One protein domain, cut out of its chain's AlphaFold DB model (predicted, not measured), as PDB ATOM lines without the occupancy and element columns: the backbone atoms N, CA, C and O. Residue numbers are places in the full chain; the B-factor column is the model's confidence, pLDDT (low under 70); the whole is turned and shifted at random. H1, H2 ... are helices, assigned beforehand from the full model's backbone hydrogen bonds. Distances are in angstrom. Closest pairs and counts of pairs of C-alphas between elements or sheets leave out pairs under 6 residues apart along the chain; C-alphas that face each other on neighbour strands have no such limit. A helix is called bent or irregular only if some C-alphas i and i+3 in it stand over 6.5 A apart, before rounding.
ATOM      1  N   PHE A   2     278.832 136.541 262.832       82.56
ATOM      2  CA  PHE A   2     278.489 137.966 262.883       82.56
ATOM      3  C   PHE A   2     278.807 138.730 261.586       82.56
ATOM      4  O   PHE A   2     277.927 139.368 261.024       82.56
ATOM      5  N   VAL A   3     280.017 138.553 261.043       85.25
ATOM      6  CA  VAL A   3     280.434 139.154 259.762       85.25
ATOM      7  C   VAL A   3     279.556 138.702 258.582       85.25
ATOM      8  O   VAL A   3     279.108 139.530 257.799       85.25
ATOM      9  N   MET A   4     279.250 137.404 258.477       84.00
ATOM     10  CA  MET A   4     278.359 136.872 257.433       84.00
ATOM     11  C   MET A   4     276.915 137.342 257.620       84.00
ATOM     12  O   MET A   4     276.236 137.628 256.646       84.00
ATOM     13  N   THR A   5     276.447 137.460 258.863       86.31
ATOM     14  CA  THR A   5     275.117 137.981 259.190       86.31
ATOM     15  C   THR A   5     274.977 139.439 258.760       86.31
ATOM     16  O   THR A   5     273.972 139.784 258.148       86.31
ATOM     17  N   ILE A   6     275.995 140.273 259.003       86.94
ATOM     18  CA  ILE A   6     276.038 141.650 258.488       86.94
ATOM     19  C   ILE A   6     275.959 141.643 256.959       86.94
ATOM     20  O   ILE A   6     275.077 142.292 256.405       86.94
ATOM     21  N   GLY A   7     276.819 140.865 256.290       84.62
ATOM     22  CA  GLY A   7     276.803 140.745 254.829       84.62
ATOM     23  C   GLY A   7     275.433 140.331 254.287       84.62
ATOM     24  O   GLY A   7     274.926 140.953 253.360       84.62
ATOM     25  N   TYR A   8     274.787 139.352 254.927       86.25
ATOM     26  CA  TYR A   8     273.450 138.890 254.561       86.25
ATOM     27  C   TYR A   8     272.398 139.999 254.679       86.25
ATOM     28  O   TYR A   8     271.626 140.221 253.750       86.25
ATOM     29  N   PHE A   9     272.344 140.706 255.812       87.88
ATOM     30  CA  PHE A   9     271.344 141.755 256.017       87.88
ATOM     31  C   PHE A   9     271.558 142.956 255.098       87.88
ATOM     32  O   PHE A   9     270.579 143.494 254.581       87.88
ATOM     33  N   LEU A  10     272.814 143.341 254.845       86.50
ATOM     34  CA  LEU A  10     273.131 144.364 253.850       86.50
ATOM     35  C   LEU A  10     272.641 143.931 252.462       86.50
ATOM     36  O   LEU A  10     271.973 144.703 251.780       86.50
ATOM     37  N   GLN A  11     272.883 142.678 252.078       86.56
ATOM     38  CA  GLN A  11     272.413 142.147 250.802       86.56
ATOM     39  C   GLN A  11     270.880 142.155 250.705       86.56
ATOM     40  O   GLN A  11     270.328 142.648 249.723       86.56
ATOM     41  N   VAL A  12     270.164 141.698 251.738       85.69
ATOM     42  CA  VAL A  12     268.690 141.714 251.743       85.69
ATOM     43  C   VAL A  12     268.143 143.134 251.617       85.69
ATOM     44  O   VAL A  12     267.188 143.351 250.872       85.69
ATOM     45  N   TYR A  13     268.736 144.095 252.324       85.69
ATOM     46  CA  TYR A  13     268.249 145.470 252.348       85.69
ATOM     47  C   TYR A  13     268.504 146.211 251.028       85.69
ATOM     48  O   TYR A  13     267.589 146.836 250.488       85.69
ATOM     49  N   PHE A  14     269.724 146.114 250.491       84.25
ATOM     50  CA  PHE A  14     270.147 146.872 249.311       84.25
ATOM     51  C   PHE A  14     269.887 146.129 247.993       84.25
ATOM     52  O   PHE A  14     269.363 146.715 247.049       84.25
ATOM     53  N   ILE A  15     270.177 144.826 247.939       79.88
ATOM     54  CA  ILE A  15     270.134 144.019 246.708       79.88
ATOM     55  C   ILE A  15     268.782 143.295 246.544       79.88
ATOM     56  O   ILE A  15     268.358 143.040 245.417       79.88
ATOM     57  N   LYS A  16     268.079 142.980 247.646       76.75
ATOM     58  CA  LYS A  16     266.749 142.322 247.675       76.75
ATOM     59  C   LYS A  16     266.688 140.950 246.985       76.75
ATOM     60  O   LYS A  16     265.654 140.552 246.453       76.75
ATOM     61  N   ASN A  17     267.787 140.202 246.996       66.69
ATOM     62  CA  ASN A  17     267.889 138.926 246.278       66.69
ATOM     63  C   ASN A  17     267.253 137.749 247.054       66.69
ATOM     64  O   ASN A  17     266.870 136.739 246.467       66.69
ATOM     65  N   ARG A  18     267.191 137.828 248.394       73.75
ATOM     66  CA  ARG A  18     266.736 136.731 249.269       73.75
ATOM     67  C   ARG A  18     265.833 137.232 250.395       73.75
ATOM     68  O   ARG A  18     265.884 138.389 250.793       73.75
ATOM     69  N   SER A  19     264.991 136.336 250.902       80.88
ATOM     70  CA  SER A  19     264.027 136.637 251.961       80.88
ATOM     71  C   SER A  19     264.623 136.447 253.359       80.88
ATOM     72  O   SER A  19     265.608 135.733 253.553       80.88
ATOM     73  N   PHE A  20     263.976 137.024 254.371       78.00
ATOM     74  CA  PHE A  20     264.315 136.755 255.770       78.00
ATOM     75  C   PHE A  20     264.144 135.271 256.149       78.00
ATOM     76  O   PHE A  20     264.908 134.746 256.948       78.00
ATOM     77  N   VAL A  21     263.208 134.543 255.529       80.38
ATOM     78  CA  VAL A  21     263.020 133.098 255.779       80.38
ATOM     79  C   VAL A  21     264.277 132.301 255.421       80.38
ATOM     80  O   VAL A  21     264.679 131.400 256.153       80.38
ATOM     81  N   PHE A  22     264.948 132.671 254.330       82.06
ATOM     82  CA  PHE A  22     266.189 132.019 253.919       82.06
ATOM     83  C   PHE A  22     267.338 132.261 254.920       82.06
ATOM     84  O   PHE A  22     268.173 131.378 255.120       82.06
ATOM     85  N   PHE A  23     267.328 133.387 255.646       84.56
ATOM     86  CA  PHE A  23     268.271 133.635 256.743       84.56
ATOM     87  C   PHE A  23     268.116 132.618 257.872       84.56
ATOM     88  O   PHE A  23     269.112 132.135 258.400       84.56
ATOM     89  N   ILE A  24     266.876 132.276 258.239       85.69
ATOM     90  CA  ILE A  24     266.592 131.316 259.314       85.69
ATOM     91  C   ILE A  24     267.184 129.946 258.966       85.69
ATOM     92  O   ILE A  24     267.800 129.300 259.817       85.69
ATOM     93  N   LEU A  25     267.063 129.525 257.705       86.38
ATOM     94  CA  LEU A  25     267.643 128.271 257.224       86.38
ATOM     95  C   LEU A  25     269.176 128.273 257.344       86.38
ATOM     96  O   LEU A  25     269.757 127.371 257.946       86.38
ATOM     97  N   VAL A  26     269.828 129.324 256.843       86.06
ATOM     98  CA  VAL A  26     271.282 129.518 256.973       86.06
ATOM     99  C   VAL A  26     271.718 129.527 258.439       86.06
ATOM    100  O   VAL A  26     272.684 128.863 258.820       86.06
ATOM    101  N   ALA A  27     270.991 130.259 259.284       87.62
ATOM    102  CA  ALA A  27     271.271 130.342 260.707       87.62
ATOM    103  C   ALA A  27     271.137 128.978 261.391       87.62
ATOM    104  O   ALA A  27     271.929 128.669 262.283       87.62
ATOM    105  N   THR A  28     270.207 128.136 260.937       90.25
ATOM    106  CA  THR A  28     270.037 126.764 261.428       90.25
ATOM    107  C   THR A  28     271.270 125.922 261.119       90.25
ATOM    108  O   THR A  28     271.855 125.342 262.033       90.25
ATOM    109  N   TYR A  29     271.738 125.917 259.868       91.06
ATOM    110  CA  TYR A  29     272.940 125.166 259.498       91.06
ATOM    111  C   TYR A  29     274.198 125.661 260.216       91.06
ATOM    112  O   TYR A  29     275.002 124.856 260.694       91.06
ATOM    113  N   PHE A  30     274.348 126.977 260.372       88.94
ATOM    114  CA  PHE A  30     275.443 127.528 261.161       88.94
ATOM    115  C   PHE A  30     275.368 127.114 262.636       88.94
ATOM    116  O   PHE A  30     276.381 126.748 263.233       88.94
ATOM    117  N   SER A  31     274.169 127.132 263.220       89.12
ATOM    118  CA  SER A  31     273.941 126.725 264.610       89.12
ATOM    119  C   SER A  31     274.245 125.244 264.820       89.12
ATOM    120  O   SER A  31     274.865 124.891 265.821       89.12
ATOM    121  N   LEU A  32     273.901 124.388 263.852       91.38
ATOM    122  CA  LEU A  32     274.309 122.984 263.848       91.38
ATOM    123  C   LEU A  32     275.835 122.849 263.801       91.38
ATOM    124  O   LEU A  32     276.395 122.110 264.603       91.38
ATOM    125  N   GLY A  33     276.527 123.611 262.950       90.94
ATOM    126  CA  GLY A  33     277.995 123.642 262.933       90.94
ATOM    127  C   GLY A  33     278.596 124.038 264.287       90.94
ATOM    128  O   GLY A  33     279.494 123.365 264.792       90.94
ATOM    129  N   LEU A  34     278.058 125.078 264.934       89.56
ATOM    130  CA  LEU A  34     278.469 125.467 266.288       89.56
ATOM    131  C   LEU A  34     278.199 124.379 267.327       89.56
ATOM    132  O   LEU A  34     279.016 124.188 268.228       89.56
ATOM    133  N   LEU A  35     277.067 123.683 267.221       91.56
ATOM    134  CA  LEU A  35     276.725 122.580 268.110       91.56
ATOM    135  C   LEU A  35     277.753 121.454 267.974       91.56
ATOM    136  O   LEU A  35     278.260 120.988 268.991       91.56
ATOM    137  N   ILE A  36     278.141 121.089 266.748       92.31
ATOM    138  CA  ILE A  36     279.189 120.085 266.504       92.31
ATOM    139  C   ILE A  36     280.547 120.561 267.050       92.31
ATOM    140  O   ILE A  36     281.315 119.762 267.569       92.31
ATOM    141  N   ILE A  37     280.871 121.858 266.972       91.25
ATOM    142  CA  ILE A  37     282.131 122.395 267.527       91.25
ATOM    143  C   ILE A  37     282.142 122.335 269.061       91.25
ATOM    144  O   ILE A  37     283.173 122.034 269.662       91.25
ATOM    145  N   LYS A  38     281.012 122.650 269.703       89.75
ATOM    146  CA  LYS A  38     280.902 122.744 271.168       89.75
ATOM    147  C   LYS A  38     280.638 121.408 271.858       89.75
ATOM    148  O   LYS A  38     280.904 121.295 273.050       89.75
ATOM    149  N   SER A  39     280.098 120.426 271.144       88.81
ATOM    150  CA  SER A  39     279.729 119.123 271.698       88.81
ATOM    151  C   SER A  39     280.477 117.990 271.006       88.81
ATOM    152  O   SER A  39     280.855 118.089 269.841       88.81
ATOM    153  N   LYS A  40     280.705 116.893 271.732       90.25
ATOM    154  CA  LYS A  40     281.203 115.657 271.127       90.25
ATOM    155  C   LYS A  40     280.031 114.912 270.507       90.25
ATOM    156  O   LYS A  40     279.049 114.628 271.190       90.25
ATOM    157  N   SER A 186     280.255 127.150 232.543       81.38
ATOM    158  CA  SER A 186     281.238 128.176 232.188       81.38
ATOM    159  C   SER A 186     280.570 129.521 231.904       81.38
ATOM    160  O   SER A 186     281.064 130.540 232.374       81.38
ATOM    161  N   GLU A 187     279.412 129.524 231.238       86.62
ATOM    162  CA  GLU A 187     278.622 130.722 230.947       86.62
ATOM    163  C   GLU A 187     278.063 131.326 232.236       86.62
ATOM    164  O   GLU A 187     278.089 132.538 232.396       86.62
ATOM    165  N   LEU A 188     277.617 130.521 233.206       88.69
ATOM    166  CA  LEU A 188     277.195 131.021 234.516       88.69
ATOM    167  C   LEU A 188     278.349 131.740 235.223       88.69
ATOM    168  O   LEU A 188     278.147 132.846 235.725       88.69
ATOM    169  N   ILE A 189     279.553 131.154 235.239       89.88
ATOM    170  CA  ILE A 189     280.744 131.789 235.827       89.88
ATOM    171  C   ILE A 189     281.080 133.085 235.079       89.88
ATOM    172  O   ILE A 189     281.264 134.123 235.712       89.88
ATOM    173  N   GLU A 190     281.119 133.047 233.749       90.19
ATOM    174  CA  GLU A 190     281.394 134.218 232.917       90.19
ATOM    175  C   GLU A 190     280.371 135.329 233.175       90.19
ATOM    176  O   GLU A 190     280.737 136.455 233.523       90.19
ATOM    177  N   ARG A 191     279.077 134.999 233.113       90.94
ATOM    178  CA  ARG A 191     277.985 135.925 233.410       90.94
ATOM    179  C   ARG A 191     278.074 136.470 234.818       90.94
ATOM    180  O   ARG A 191     277.788 137.646 234.990       90.94
ATOM    181  N   TYR A 192     278.496 135.679 235.805       93.06
ATOM    182  CA  TYR A 192     278.659 136.140 237.187       93.06
ATOM    183  C   TYR A 192     279.648 137.302 237.311       93.06
ATOM    184  O   TYR A 192     279.460 138.189 238.145       93.06
ATOM    185  N   PHE A 193     280.699 137.311 236.492       93.06
ATOM    186  CA  PHE A 193     281.715 138.363 236.502       93.06
ATOM    187  C   PHE A 193     281.497 139.423 235.417       93.06
ATOM    188  O   PHE A 193     282.077 140.507 235.493       93.06
ATOM    189  N   TYR A 194     280.620 139.167 234.445       92.19
ATOM    190  CA  TYR A 194     280.295 140.115 233.388       92.19
ATOM    191  C   TYR A 194     279.725 141.417 233.962       92.19
ATOM    192  O   TYR A 194     278.686 141.398 234.629       92.19
ATOM    193  N   ARG A 195     280.411 142.536 233.679       88.06
ATOM    194  CA  ARG A 195     280.070 143.904 234.119       88.06
ATOM    195  C   ARG A 195     279.795 144.024 235.624       88.06
ATOM    196  O   ARG A 195     278.903 144.766 236.025       88.06
ATOM    197  N   ILE A 196     280.553 143.297 236.447       91.31
ATOM    198  CA  ILE A 196     280.425 143.377 237.904       91.31
ATOM    199  C   ILE A 196     280.783 144.788 238.403       91.31
ATOM    200  O   ILE A 196     281.844 145.323 238.074       91.31
ATOM    201  N   SER A 197     279.886 145.408 239.168       93.25
ATOM    202  CA  SER A 197     280.116 146.724 239.769       93.25
ATOM    203  C   SER A 197     280.836 146.613 241.118       93.25
ATOM    204  O   SER A 197     280.928 145.538 241.711       93.25
ATOM    205  N   LEU A 198     281.329 147.738 241.649       93.75
ATOM    206  CA  LEU A 198     281.896 147.770 243.003       93.75
ATOM    207  C   LEU A 198     280.852 147.385 244.067       93.75
ATOM    208  O   LEU A 198     281.189 146.721 245.045       93.75
ATOM    209  N   GLU A 199     279.591 147.770 243.861       93.00
ATOM    210  CA  GLU A 199     278.481 147.392 244.737       93.00
ATOM    211  C   GLU A 199     278.275 145.873 244.739       93.00
ATOM    212  O   GLU A 199     278.234 145.269 245.809       93.00
ATOM    213  N   ASP A 200     278.263 145.240 243.559       92.56
ATOM    214  CA  ASP A 200     278.142 143.782 243.427       92.56
ATOM    215  C   ASP A 200     279.302 143.035 244.101       92.56
ATOM    216  O   ASP A 200     279.109 141.938 244.624       92.56
ATOM    217  N   ILE A 201     280.513 143.603 244.091       93.31
ATOM    218  CA  ILE A 201     281.682 143.023 244.769       93.31
ATOM    219  C   ILE A 201     281.519 143.093 246.292       93.31
ATOM    220  O   ILE A 201     281.862 142.154 247.005       93.31
ATOM    221  N   ILE A 202     281.029 144.212 246.824       94.00
ATOM    222  CA  ILE A 202     280.947 144.410 248.277       94.00
ATOM    223  C   ILE A 202     279.730 143.682 248.857       94.00
ATOM    224  O   ILE A 202     279.857 142.978 249.862       94.00
ATOM    225  N   LEU A 203     278.565 143.841 248.228       92.69
ATOM    226  CA  LEU A 203     277.267 143.370 248.725       92.69
ATOM    227  C   LEU A 203     276.844 142.017 248.143       92.69
ATOM    228  O   LEU A 203     275.935 141.381 248.676       92.69
ATOM    229  N   GLY A 204     277.524 141.550 247.097       92.38
ATOM    230  CA  GLY A 204     277.139 140.366 246.340       92.38
ATOM    231  C   GLY A 204     276.251 140.710 245.146       92.38
ATOM    232  O   GLY A 204     275.619 141.762 245.087       92.38
ATOM    233  N   ARG A 205     276.189 139.792 244.179       90.75
ATOM    234  CA  ARG A 205     275.475 139.993 242.913       90.75
ATOM    235  C   ARG A 205     274.004 139.590 243.012       90.75
ATOM    236  O   ARG A 205     273.681 138.498 243.492       90.75
ATOM    237  N   ASN A 206     273.108 140.419 242.470       89.69
ATOM    238  CA  ASN A 206     271.714 140.024 242.277       89.69
ATOM    239  C   ASN A 206     271.581 139.057 241.092       89.69
ATOM    240  O   ASN A 206     271.770 139.436 239.936       89.69
ATOM    241  N   LEU A 207     271.216 137.808 241.372       90.25
ATOM    242  CA  LEU A 207     271.079 136.778 240.342       90.25
ATOM    243  C   LEU A 207     269.724 136.851 239.623       90.25
ATOM    244  O   LEU A 207     269.594 136.353 238.511       90.25
ATOM    245  N   ALA A 208     268.711 137.482 240.224       88.62
ATOM    246  CA  ALA A 208     267.360 137.527 239.674       88.62
ATOM    247  C   ALA A 208     267.235 138.410 238.419       88.62
ATOM    248  O   ALA A 208     266.308 138.214 237.632       88.62
ATOM    249  N   PHE A 209     268.158 139.354 238.202       86.62
ATOM    250  CA  PHE A 209     268.161 140.190 236.996       86.62
ATOM    251  C   PHE A 209     268.724 139.482 235.761       86.62
ATOM    252  O   PHE A 209     268.463 139.918 234.641       86.62
ATOM    253  N   ASP A 210     269.444 138.374 235.934       88.56
ATOM    254  CA  ASP A 210     270.012 137.627 234.819       88.56
ATOM    255  C   ASP A 210     269.060 136.493 234.383       88.56
ATOM    256  O   ASP A 210     268.700 135.628 235.192       88.56
ATOM    257  N   PRO A 211     268.611 136.469 233.113       88.81
ATOM    258  CA  PRO A 211     267.739 135.414 232.604       88.81
ATOM    259  C   PRO A 211     268.315 134.001 232.755       88.81
ATOM    260  O   PRO A 211     267.552 133.088 233.069       88.81
ATOM    261  N   LEU A 212     269.634 133.815 232.589       87.38
ATOM    262  CA  LEU A 212     270.252 132.489 232.689       87.38
ATOM    263  C   LEU A 212     270.170 131.968 234.125       87.38
ATOM    264  O   LEU A 212     269.807 130.818 234.357       87.38
ATOM    265  N   TYR A 213     270.421 132.838 235.102       89.75
ATOM    266  CA  TYR A 213     270.297 132.484 236.511       89.75
ATOM    267  C   TYR A 213     268.856 132.182 236.915       89.75
ATOM    268  O   TYR A 213     268.629 131.243 237.673       89.75
ATOM    269  N   ARG A 214     267.864 132.919 236.398       87.75
ATOM    270  CA  ARG A 214     266.446 132.589 236.633       87.75
ATOM    271  C   ARG A 214     266.070 131.226 236.058       87.75
ATOM    272  O   ARG A 214     265.364 130.478 236.729       87.75
ATOM    273  N   PHE A 215     266.575 130.891 234.872       86.06
ATOM    274  CA  PHE A 215     266.354 129.588 234.245       86.06
ATOM    275  C   PHE A 215     266.863 128.428 235.119       86.06
ATOM    276  O   PHE A 215     266.168 127.429 235.277       86.06
ATOM    277  N   VAL A 216     268.011 128.595 235.785       84.81
ATOM    278  CA  VAL A 216     268.569 127.595 236.719       84.81
ATOM    279  C   VAL A 216     268.143 127.804 238.181       84.81
ATOM    280  O   VAL A 216     268.836 127.381 239.106       84.81
ATOM    281  N   SER A 217     267.006 128.465 238.430       87.00
ATOM    282  CA  SER A 217     266.459 128.681 239.786       87.00
ATOM    283  C   SER A 217     267.426 129.383 240.758       87.00
ATOM    284  O   SER A 217     267.477 129.083 241.952       87.00
ATOM    285  N   LEU A 218     268.199 130.342 240.243       87.25
ATOM    286  CA  LEU A 218     269.210 131.130 240.959       87.25
ATOM    287  C   LEU A 218     270.366 130.294 241.534       87.25
ATOM    288  O   LEU A 218     271.026 130.726 242.482       87.25
ATOM    289  N   ASN A 219     270.601 129.101 240.981       86.75
ATOM    290  CA  ASN A 219     271.697 128.217 241.354       86.75
ATOM    291  C   ASN A 219     272.965 128.585 240.574       86.75
ATOM    292  O   ASN A 219     272.988 128.538 239.349       86.75
ATOM    293  N   THR A 220     274.046 128.919 241.275       88.44
ATOM    294  CA  THR A 220     275.329 129.249 240.631       88.44
ATOM    295  C   THR A 220     276.127 128.032 240.175       88.44
ATOM    296  O   THR A 220     277.172 128.196 239.554       88.44
ATOM    297  N   HIS A 221     275.699 126.815 240.531       86.19
ATOM    298  CA  HIS A 221     276.459 125.571 240.364       86.19
ATOM    299  C   HIS A 221     277.899 125.626 240.920       86.19
ATOM    300  O   HIS A 221     278.736 124.801 240.569       86.19
ATOM    301  N   ASN A 222     278.179 126.576 241.817       90.62
ATOM    302  CA  ASN A 222     279.473 126.802 242.444       90.62
ATOM    303  C   ASN A 222     279.261 127.490 243.802       90.62
ATOM    304  O   ASN A 222     278.775 128.624 243.863       90.62
ATOM    305  N   SER A 223     279.628 126.825 244.898       93.75
ATOM    306  CA  SER A 223     279.358 127.315 246.255       93.75
ATOM    307  C   SER A 223     280.138 128.587 246.582       93.75
ATOM    308  O   SER A 223     279.683 129.370 247.410       93.75
ATOM    309  N   TYR A 224     281.275 128.841 245.929       94.38
ATOM    310  CA  TYR A 224     282.035 130.080 246.115       94.38
ATOM    311  C   TYR A 224     281.307 131.278 245.506       94.38
ATOM    312  O   TYR A 224     281.180 132.318 246.153       94.38
ATOM    313  N   LEU A 225     280.755 131.116 244.298       94.25
ATOM    314  CA  LEU A 225     279.890 132.134 243.700       94.25
ATOM    315  C   LEU A 225     278.608 132.311 244.513       94.25
ATOM    316  O   LEU A 225     278.167 133.436 244.720       94.25
ATOM    317  N   GLN A 226     278.041 131.217 245.034       92.94
ATOM    318  CA  GLN A 226     276.845 131.275 245.873       92.94
ATOM    319  C   GLN A 226     277.106 132.034 247.181       92.94
ATOM    320  O   GLN A 226     276.290 132.867 247.571       92.94
ATOM    321  N   LEU A 227     278.247 131.777 247.831       94.25
ATOM    322  CA  LEU A 227     278.707 132.497 249.019       94.25
ATOM    323  C   LEU A 227     278.806 133.998 248.721       94.25
ATOM    324  O   LEU A 227     278.239 134.804 249.456       94.25
ATOM    325  N   HIS A 228     279.477 134.376 247.630       95.00
ATOM    326  CA  HIS A 228     279.604 135.781 247.250       95.00
ATOM    327  C   HIS A 228     278.243 136.418 246.932       95.00
ATOM    328  O   HIS A 228     277.949 137.504 247.414       95.00
ATOM    329  N   ALA A 229     277.370 135.732 246.192       92.38
ATOM    330  CA  ALA A 229     276.053 136.251 245.824       92.38
ATOM    331  C   ALA A 229     275.162 136.542 247.041       92.38
ATOM    332  O   ALA A 229     274.271 137.386 246.970       92.38
ATOM    333  N   ILE A 230     275.366 135.816 248.145       90.00
ATOM    334  CA  ILE A 230     274.501 135.864 249.332       90.00
ATOM    335  C   ILE A 230     275.064 136.763 250.430       90.00
ATOM    336  O   ILE A 230     274.297 137.447 251.101       90.00
ATOM    337  N   TYR A 231     276.383 136.770 250.623       92.38
ATOM    338  CA  TYR A 231     277.024 137.493 251.726       92.38
ATOM    339  C   TYR A 231     277.983 138.593 251.264       92.38
ATOM    340  O   TYR A 231     278.617 139.230 252.109       92.38
ATOM    341  N   GLY A 232     278.156 138.771 249.954       93.31
ATOM    342  CA  GLY A 232     279.142 139.676 249.382       93.31
ATOM    343  C   GLY A 232     280.566 139.357 249.830       93.31
ATOM    344  O   GLY A 232     280.912 138.222 250.192       93.31
ATOM    345  N   LEU A 233     281.401 140.392 249.848       94.94
ATOM    346  CA  LEU A 233     282.794 140.292 250.269       94.94
ATOM    347  C   LEU A 233     282.932 139.829 251.730       94.94
ATOM    348  O   LEU A 233     283.889 139.138 252.076       94.94
ATOM    349  N   PHE A 234     281.955 140.139 252.587       93.31
ATOM    350  CA  PHE A 234     281.955 139.749 254.000       93.31
ATOM    351  C   PHE A 234     281.957 138.228 254.190       93.31
ATOM    352  O   PHE A 234     282.651 137.713 255.073       93.31
ATOM    353  N   GLY A 235     281.217 137.496 253.350       92.44
ATOM    354  CA  GLY A 235     281.227 136.033 253.355       92.44
ATOM    355  C   GLY A 235     282.588 135.465 252.983       92.44
ATOM    356  O   GLY A 235     283.120 134.618 253.703       92.44
ATOM    357  N   ILE A 236     283.171 135.980 251.898       94.19
ATOM    358  CA  ILE A 236     284.498 135.573 251.422       94.19
ATOM    359  C   ILE A 236     285.540 135.809 252.515       94.19
ATOM    360  O   ILE A 236     286.268 134.886 252.868       94.19
ATOM    361  N   ILE A 237     285.567 137.010 253.098       94.62
ATOM    362  CA  ILE A 237     286.492 137.388 254.170       94.62
ATOM    363  C   ILE A 237     286.379 136.422 255.356       94.62
ATOM    364  O   ILE A 237     287.387 135.884 255.817       94.62
ATOM    365  N   ALA A 238     285.161 136.161 255.840       92.94
ATOM    366  CA  ALA A 238     284.947 135.302 257.002       92.94
ATOM    367  C   ALA A 238     285.441 133.863 256.771       92.94
ATOM    368  O   ALA A 238     286.098 133.288 257.645       92.94
ATOM    369  N   ILE A 239     285.144 133.289 255.601       94.88
ATOM    370  CA  ILE A 239     285.580 131.936 255.240       94.88
ATOM    371  C   ILE A 239     287.090 131.891 254.996       94.88
ATOM    372  O   ILE A 239     287.757 130.996 255.511       94.88
ATOM    373  N   PHE A 240     287.650 132.870 254.285       95.00
ATOM    374  CA  PHE A 240     289.075 132.929 253.961       95.00
ATOM    375  C   PHE A 240     289.954 133.026 255.214       95.00
ATOM    376  O   PHE A 240     290.893 132.245 255.372       95.00
ATOM    377  N   PHE A 241     289.616 133.910 256.160       94.50
ATOM    378  CA  PHE A 241     290.347 134.002 257.428       94.50
ATOM    379  C   PHE A 241     290.212 132.733 258.277       94.50
ATOM    380  O   PHE A 241     291.196 132.288 258.873       94.50
ATOM    381  N   GLY A 242     289.018 132.127 258.312       94.25
ATOM    382  CA  GLY A 242     288.807 130.834 258.965       94.25
ATOM    383  C   GLY A 242     289.708 129.748 258.376       94.25
ATOM    384  O   GLY A 242     290.411 129.061 259.114       94.25
ATOM    385  N   LEU A 243     289.757 129.654 257.044       95.88
ATOM    386  CA  LEU A 243     290.586 128.692 256.318       95.88
ATOM    387  C   LEU A 243     292.073 128.873 256.613       95.88
ATOM    388  O   LEU A 243     292.721 127.904 256.997       95.88
ATOM    389  N   ILE A 244     292.611 130.093 256.499       95.44
ATOM    390  CA  ILE A 244     294.030 130.362 256.792       95.44
ATOM    391  C   ILE A 244     294.379 129.906 258.207       95.44
ATOM    392  O   ILE A 244     295.368 129.193 258.419       95.44
ATOM    393  N   LYS A 245     293.556 130.301 259.184       94.69
ATOM    394  CA  LYS A 245     293.787 129.966 260.588       94.69
ATOM    395  C   LYS A 245     293.745 128.456 260.806       94.69
ATOM    396  O   LYS A 245     294.637 127.909 261.453       94.69
ATOM    397  N   GLN A 246     292.747 127.778 260.256       94.38
ATOM    398  CA  GLN A 246     292.535 126.359 260.502       94.38
ATOM    399  C   GLN A 246     293.515 125.459 259.750       94.38
ATOM    400  O   GLN A 246     294.019 124.499 260.328       94.38
ATOM    401  N   ILE A 247     293.875 125.805 258.512       95.88
ATOM    402  CA  ILE A 247     294.955 125.137 257.775       95.88
ATOM    403  C   ILE A 247     296.260 125.245 258.568       95.88
ATOM    404  O   ILE A 247     296.938 124.240 258.779       95.88
ATOM    405  N   SER A 248     296.573 126.435 259.092       94.81
ATOM    406  CA  SER A 248     297.751 126.631 259.948       94.81
ATOM    407  C   SER A 248     297.717 125.739 261.195       94.81
ATOM    408  O   SER A 248     298.751 125.207 261.594       94.81
ATOM    409  N   ILE A 249     296.544 125.548 261.810       93.81
ATOM    410  CA  ILE A 249     296.364 124.656 262.966       93.81
ATOM    411  C   ILE A 249     296.582 123.193 262.573       93.81
ATOM    412  O   ILE A 249     297.337 122.504 263.259       93.81
ATOM    413  N   TYR A 250     295.981 122.712 261.480       94.69
ATOM    414  CA  TYR A 250     296.166 121.327 261.035       94.69
ATOM    415  C   TYR A 250     297.615 121.017 260.658       94.69
ATOM    416  O   TYR A 250     298.108 119.945 260.995       94.69
ATOM    417  N   ILE A 251     298.321 121.958 260.026       93.88
ATOM    418  CA  ILE A 251     299.744 121.791 259.703       93.88
ATOM    419  C   ILE A 251     300.582 121.709 260.987       93.88
ATOM    420  O   ILE A 251     301.376 120.784 261.137       93.88
ATOM    421  N   LYS A 252     300.381 122.631 261.941       92.62
ATOM    422  CA  LYS A 252     301.137 122.655 263.209       92.62
ATOM    423  C   LYS A 252     300.892 121.414 264.077       92.62
ATOM    424  O   LYS A 252     301.839 120.882 264.635       92.62
ATOM    425  N   SER A 253     299.650 120.930 264.129       88.12
ATOM    426  CA  SER A 253     299.259 119.695 264.840       88.12
ATOM    427  C   SER A 253     299.538 118.409 264.050       88.12
ATOM    428  O   SER A 253     299.205 117.316 264.496       88.12
ATOM    429  N   LYS A 254     300.113 118.505 262.838       90.50
ATOM    430  CA  LYS A 254     300.325 117.365 261.923       90.50
ATOM    431  C   LYS A 254     299.046 116.551 261.659       90.50
ATOM    432  O   LYS A 254     299.108 115.364 261.330       90.50
ATOM    433  N   ASN A 255     297.875 117.179 261.762       90.81
ATOM    434  CA  ASN A 255     296.584 116.543 261.520       90.81
ATOM    435  C   ASN A 255     296.249 116.547 260.021       90.81
ATOM    436  O   ASN A 255     295.298 117.178 259.554       90.81
ATOM    437  N   PHE A 256     297.083 115.845 259.252       91.31
ATOM    438  CA  PHE A 256     296.981 115.792 257.796       91.31
ATOM    439  C   PHE A 256     295.696 115.114 257.318       91.31
ATOM    440  O   PHE A 256     295.177 115.486 256.273       91.31
ATOM    441  N   LEU A 257     295.126 114.192 258.097       92.75
ATOM    442  CA  LEU A 257     293.848 113.571 257.760       92.75
ATOM    443  C   LEU A 257     292.734 114.617 257.604       92.75
ATOM    444  O   LEU A 257     292.110 114.703 256.547       92.75
ATOM    445  N   LEU A 258     292.496 115.435 258.638       94.69
ATOM    446  CA  LEU A 258     291.445 116.455 258.591       94.69
ATOM    447  C   LEU A 258     291.762 117.558 257.576       94.69
ATOM    448  O   LEU A 258     290.845 118.080 256.945       94.69
ATOM    449  N   LEU A 259     293.045 117.874 257.368       95.56
ATOM    450  CA  LEU A 259     293.470 118.809 256.325       95.56
ATOM    451  C   LEU A 259     293.097 118.311 254.923       95.56
ATOM    452  O   LEU A 259     292.524 119.065 254.139       95.56
ATOM    453  N   PHE A 260     293.390 117.049 254.602       95.25
ATOM    454  CA  PHE A 260     293.059 116.473 253.298       95.25
ATOM    455  C   PHE A 260     291.548 116.322 253.103       95.25
ATOM    456  O   PHE A 260     291.055 116.580 252.003       95.25
ATOM    457  N   ILE A 261     290.794 115.984 254.155       96.44
ATOM    458  CA  ILE A 261     289.323 115.988 254.112       96.44
ATOM    459  C   ILE A 261     288.798 117.402 253.821       96.44
ATOM    460  O   ILE A 261     287.961 117.566 252.933       96.44
ATOM    461  N   LEU A 262     289.325 118.433 254.497       96.56
ATOM    462  CA  LEU A 262     288.969 119.831 254.234       96.56
ATOM    463  C   LEU A 262     289.262 120.213 252.777       96.56
ATOM    464  O   LEU A 262     288.364 120.698 252.095       96.56
ATOM    465  N   ILE A 263     290.474 119.957 252.275       95.62
ATOM    466  CA  ILE A 263     290.848 120.246 250.879       95.62
ATOM    467  C   ILE A 263     289.905 119.533 249.905       95.62
ATOM    468  O   ILE A 263     289.429 120.139 248.949       95.62
ATOM    469  N   THR A 264     289.584 118.268 250.171       94.62
ATOM    470  CA  THR A 264     288.683 117.484 249.322       94.62
ATOM    471  C   THR A 264     287.283 118.093 249.268       94.62
ATOM    472  O   THR A 264     286.696 118.209 248.194       94.62
ATOM    473  N   ILE A 265     286.752 118.548 250.406       95.00
ATOM    474  CA  ILE A 265     285.459 119.238 250.454       95.00
ATOM    475  C   ILE A 265     285.528 120.588 249.728       95.00
ATOM    476  O   ILE A 265     284.609 120.914 248.984       95.00
ATOM    477  N   LEU A 266     286.620 121.346 249.863       93.81
ATOM    478  CA  LEU A 266     286.810 122.607 249.134       93.81
ATOM    479  C   LEU A 266     286.845 122.401 247.611       93.81
ATOM    480  O   LEU A 266     286.254 123.186 246.866       93.81
ATOM    481  N   ILE A 267     287.479 121.329 247.133       89.94
ATOM    482  CA  ILE A 267     287.440 120.953 245.713       89.94
ATOM    483  C   ILE A 267     286.005 120.600 245.307       89.94
ATOM    484  O   ILE A 267     285.509 121.076 244.286       89.94
ATOM    485  N   ARG A 268     285.303 119.809 246.126       89.12
ATOM    486  CA  ARG A 268     283.942 119.346 245.834       89.12
ATOM    487  C   ARG A 268     282.968 120.501 245.602       89.12
ATOM    488  O   ARG A 268     282.237 120.506 244.609       89.12
ATOM    489  N   ILE A 269     282.992 121.490 246.489       91.94
ATOM    490  CA  ILE A 269     282.052 122.618 246.491       91.94
ATOM    491  C   ILE A 269     282.337 123.645 245.382       91.94
ATOM    492  O   ILE A 269     281.538 124.554 245.169       91.94
ATOM    493  N   PHE A 270     283.435 123.494 244.631       86.81
ATOM    494  CA  PHE A 270     283.654 124.260 243.403       86.81
ATOM    495  C   PHE A 270     282.650 123.883 242.307       86.81
ATOM    496  O   PHE A 270     282.226 124.729 241.528       86.81
ATOM    497  N   SER A 271     282.258 122.609 242.260       80.69
ATOM    498  CA  SER A 271     281.386 122.066 241.212       80.69
ATOM    499  C   SER A 271     279.888 122.101 241.546       80.69
ATOM    500  O   SER A 271     279.074 121.677 240.723       80.69
ATOM    501  N   GLU A 272     279.521 122.531 242.763       83.25
ATOM    502  CA  GLU A 272     278.160 122.417 243.316       83.25
ATOM    503  C   GLU A 272     277.834 123.531 244.306       83.25
ATOM    504  O   GLU A 272     278.733 124.204 244.789       83.25
ATOM    505  N   THR A 273     276.557 123.695 244.661       84.25
ATOM    506  CA  THR A 273     276.033 124.715 245.598       84.25
ATOM    507  C   THR A 273     275.590 124.145 246.948       84.25
ATOM    508  O   THR A 273     274.725 124.694 247.628       84.25
ATOM    509  N   HIS A 274     276.168 123.016 247.360       87.69
ATOM    510  CA  HIS A 274     275.810 122.362 248.622       87.69
ATOM    511  C   HIS A 274     276.498 122.957 249.858       87.69
ATOM    512  O   HIS A 274     276.253 122.477 250.965       87.69
ATOM    513  N   ALA A 275     277.325 123.992 249.691       90.38
ATOM    514  CA  ALA A 275     278.004 124.675 250.781       90.38
ATOM    515  C   ALA A 275     277.667 126.168 250.873       90.38
ATOM    516  O   ALA A 275     277.261 126.820 249.911       90.38
ATOM    517  N   PHE A 276     277.892 126.691 252.074       86.25
ATOM    518  CA  PHE A 276     277.690 128.049 252.564       86.25
ATOM    519  C   PHE A 276     276.245 128.550 252.658       86.25
ATOM    520  O   PHE A 276     276.048 129.697 253.066       86.25
ATOM    521  N   THR A 277     275.261 127.709 252.331       83.31
ATOM    522  CA  THR A 277     273.829 127.919 252.629       83.31
ATOM    523  C   THR A 277     273.018 126.621 252.726       83.31
ATOM    524  O   THR A 277     271.790 126.640 252.621       83.31
ATOM    525  N   ASN A 278     273.681 125.470 252.846       87.56
ATOM    526  CA  ASN A 278     273.039 124.185 252.582       87.56
ATOM    527  C   ASN A 278     273.595 123.068 253.483       87.56
ATOM    528  O   ASN A 278     274.354 123.311 254.417       87.56
ATOM    529  N   PHE A 279     273.195 121.824 253.234       89.69
ATOM    530  CA  PHE A 279     273.423 120.702 254.148       89.69
ATOM    531  C   PHE A 279     274.901 120.350 254.427       89.69
ATOM    532  O   PHE A 279     275.163 119.648 255.403       89.69
ATOM    533  N   MET A 280     275.880 120.812 253.629       93.06
ATOM    534  CA  MET A 280     277.311 120.606 253.938       93.06
ATOM    535  C   MET A 280     277.861 121.621 254.951       93.06
ATOM    536  O   MET A 280     278.952 121.430 255.487       93.06
ATOM    537  N   ASP A 281     277.131 122.693 255.240       93.19
ATOM    538  CA  ASP A 281     277.584 123.783 256.104       93.19
ATOM    539  C   ASP A 281     278.004 123.324 257.505       93.19
ATOM    540  O   ASP A 281     279.078 123.740 257.941       93.19
ATOM    541  N   PRO A 282     277.266 122.442 258.218       94.25
ATOM    542  CA  PRO A 282     277.665 122.041 259.564       94.25
ATOM    543  C   PRO A 282     279.057 121.392 259.605       94.25
ATOM    544  O   PRO A 282     279.861 121.718 260.481       94.25
ATOM    545  N   ILE A 283     279.374 120.523 258.635       95.12
ATOM    546  CA  ILE A 283     280.687 119.865 258.562       95.12
ATOM    547  C   ILE A 283     281.781 120.833 258.102       95.12
ATOM    548  O   ILE A 283     282.888 120.791 258.630       95.12
ATOM    549  N   ILE A 284     281.475 121.742 257.171       94.81
ATOM    550  CA  ILE A 284     282.426 122.746 256.678       94.81
ATOM    551  C   ILE A 284     282.778 123.718 257.797       94.81
ATOM    552  O   ILE A 284     283.950 123.989 258.038       94.81
ATOM    553  N   TYR A 285     281.784 124.205 258.535       93.69
ATOM    554  CA  TYR A 285     282.019 125.096 259.661       93.69
ATOM    555  C   TYR A 285     282.795 124.415 260.774       93.69
ATOM    556  O   TYR A 285     283.686 125.044 261.337       93.69
ATOM    557  N   TRP A 286     282.540 123.136 261.052       94.25
ATOM    558  CA  TRP A 286     283.393 122.393 261.972       94.25
ATOM    559  C   TRP A 286     284.836 122.315 261.462       94.25
ATOM    560  O   TRP A 286     285.767 122.660 262.189       94.25
ATOM    561  N   LEU A 287     285.030 121.951 260.192       94.94
ATOM    562  CA  LEU A 287     286.355 121.805 259.591       94.94
ATOM    563  C   LEU A 287     287.134 123.116 259.468       94.94
ATOM    564  O   LEU A 287     288.353 123.027 259.360       94.94
ATOM    565  N   ILE A 288     286.462 124.275 259.469       95.12
ATOM    566  CA  ILE A 288     287.051 125.619 259.334       95.12
ATOM    567  C   ILE A 288     287.171 126.347 260.684       95.12
ATOM    568  O   ILE A 288     288.098 127.125 260.877       95.12
ATOM    569  N   PHE A 289     286.252 126.132 261.628       91.75
ATOM    570  CA  PHE A 289     286.161 126.932 262.858       91.75
ATOM    571  C   PHE A 289     286.401 126.139 264.152       91.75
ATOM    572  O   PHE A 289     286.336 126.722 265.239       91.75
ATOM    573  N   ASN A 290     286.706 124.839 264.081       88.94
ATOM    574  CA  ASN A 290     287.095 124.059 265.255       88.94
ATOM    575  C   ASN A 290     288.549 124.346 265.680       88.94
ATOM    576  O   ASN A 290     289.480 123.594 265.381       88.94
ATOM    577  N   TYR A 291     288.739 125.419 266.444       80.50
ATOM    578  CA  TYR A 291     290.058 125.825 266.944       80.50
ATOM    579  C   TYR A 291     290.566 125.002 268.142       80.50
ATOM    580  O   TYR A 291     291.663 125.258 268.638       80.50
ATOM    581  N   ASN A 292     289.801 124.013 268.615       69.00
ATOM    582  CA  ASN A 292     290.160 123.229 269.799       69.00
ATOM    583  C   ASN A 292     291.302 122.227 269.553       69.00
ATOM    584  O   ASN A 292     291.904 121.771 270.523       69.00
ATOM    585  N   CYS A 293     291.671 121.949 268.294       56.84
ATOM    586  CA  CYS A 293     292.792 121.058 267.956       56.84
ATOM    587  C   CYS A 293     294.154 121.516 268.516       56.84
ATOM    588  O   CYS A 293     295.074 120.714 268.579       56.84
ATOM    589  N   GLN A 294     294.311 122.777 268.944       49.03
ATOM    590  CA  GLN A 294     295.554 123.246 269.573       49.03
ATOM    591  C   GLN A 294     295.764 122.732 271.007       49.03
ATOM    592  O   GLN A 294     296.897 122.737 271.476       49.03
ATOM    593  N   LYS A 295     294.707 122.337 271.732       46.16
ATOM    594  CA  LYS A 295     294.827 122.049 273.173       46.16
ATOM    595  C   LYS A 295     295.323 120.641 273.489       46.16
ATOM    596  O   LYS A 295     296.047 120.499 274.467       46.16
ATOM    597  N   GLU A 296     294.956 119.638 272.694       49.06
ATOM    598  CA  GLU A 296     295.251 118.230 273.014       49.06
ATOM    599  C   GLU A 296     296.711 117.834 272.734       49.06
ATOM    600  O   GLU A 296     297.267 117.038 273.483       49.06
ATOM    601  N   ASP A 297     297.380 118.417 271.731       43.44
ATOM    602  CA  ASP A 297     298.780 118.062 271.435       43.44
ATOM    603  C   ASP A 297     299.784 118.744 272.382       43.44
ATOM    604  O   ASP A 297     300.760 118.121 272.784       43.44
ATOM    605  N   ILE A 298     299.510 119.975 272.842       41.84
ATOM    606  CA  ILE A 298     300.380 120.672 273.812       41.84
ATOM    607  C   ILE A 298     300.383 119.955 275.170       41.84
ATOM    608  O   ILE A 298     301.392 119.957 275.866       41.84
ATOM    609  N   THR A 299     299.276 119.313 275.560       39.28
ATOM    610  CA  THR A 299     299.237 118.553 276.822       39.28
ATOM    611  C   THR A 299     299.965 117.213 276.728       39.28
ATOM    612  O   THR A 299     300.471 116.744 277.740       39.28
ATOM    613  N   ASN A 300     300.061 116.625 275.532       40.19
ATOM    614  CA  ASN A 300     300.751 115.353 275.309       40.19
ATOM    615  C   ASN A 300     302.261 115.506 275.039       40.19
ATOM    616  O   ASN A 300     302.969 114.511 275.092       40.19
ATOM    617  N   GLU A 301     302.763 116.711 274.743       37.75
ATOM    618  CA  GLU A 301     304.212 116.988 274.673       37.75
ATOM    619  C   GLU A 301     304.821 117.380 276.036       37.75
ATOM    620  O   GLU A 301     306.042 117.430 276.167       37.75
ATOM    621  N   ILE A 302     303.992 117.666 277.048       40.69
ATOM    622  CA  ILE A 302     304.425 118.110 278.389       40.69
ATOM    623  C   ILE A 302     304.358 116.967 279.433       40.69
ATOM    624  O   ILE A 302     304.817 117.138 280.562       40.69
ATOM    625  N   LEU A 303     303.835 115.793 279.060       36.22
ATOM    626  CA  LEU A 303     303.770 114.575 279.884       36.22
ATOM    627  C   LEU A 303     304.643 113.467 279.290       36.22
ATOM    628  O   LEU A 303     305.273 112.747 280.094       36.22
TER     629      LEU A 303
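Overview. This is residues 2 to 40 and 186 to 303 of the 303 residues of an uncharacterized protein of Eubacterium callanderi (UniProt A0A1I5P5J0). An elongated helical body is built along the bent helix H6: H1 packs on the beginning of its long arm H6b, H7 folds back on the other end, and H8 crosses H6b, H7 and H2. Short H3, H4 and H5 lie toward one end, and H9 extends the opposite end. The 157 printed residues include nine named helices, H1 to H9 in order, and no named strand: all helix, compact, radius of gyration of the C-alphas 17.2 A, spans 62 by 30 by 26 A.

Arrangement. H1, residues 2 to 15, and H2, residues 20 to 38, are close but not clearly touching; their closest C-alphas, Tyr 8 and Phe 23, are 7.7 A apart. H3, residues 186 to 193, and H5, residues 211 to 215, are likewise close but not clearly touching, closest C-alphas Leu 188 and Leu 212, 7.3 A. H4, residues 198 to 203, touches H1, closest C-alphas Leu 203 and Gln 11, 5.4 A. H6, residues 223 to 252, assigned as one helix by its hydrogen bonds, is bent: C-alphas 230 and 233 are 9.4 A apart. Its arms H6a, residues 223 to 230, and H6b, residues 233 to 252, touch only at the corner, at a steep tilt of 38 degrees. H1 touches H6b with residues 3 to 7 alone, closest C-alphas Met 4 and Gly 235, 5.1 A. H6b and H7, residues 256 to 268, form a hairpin, closest C-alphas Tyr 250 and Leu 259, 6.0 A. H8, residues 281 to 289, touches H2, closest C-alphas Pro 282 and Gly 33, 3.7 A. H9, residues 293 to 300, only just touches H6b, with 3 pairs of C-alphas within 8 A, the closest Gln 294 and Ile 249, 6.8 A. Each O i to N i+4 pair is within hydrogen-bond range in the other helices and arms; H9 has 1 of 4, and 1 of 5 O i to N i+3 pairs.

Along the chain. H1 begins at C-alpha 2 (278.489, 137.966, 262.883); H9 ends at C-alpha 300 (300.751, 115.353, 275.309). H2 is 26.6 A long and H6b 28.5 A.

Size, cuts and confidence. Residues 41 to 185 are cut out, with 40.9 A between C-alphas 40 and 186. The link from H7 to H8 is long. Residues 17 and 292 to 303 have pLDDT under 70.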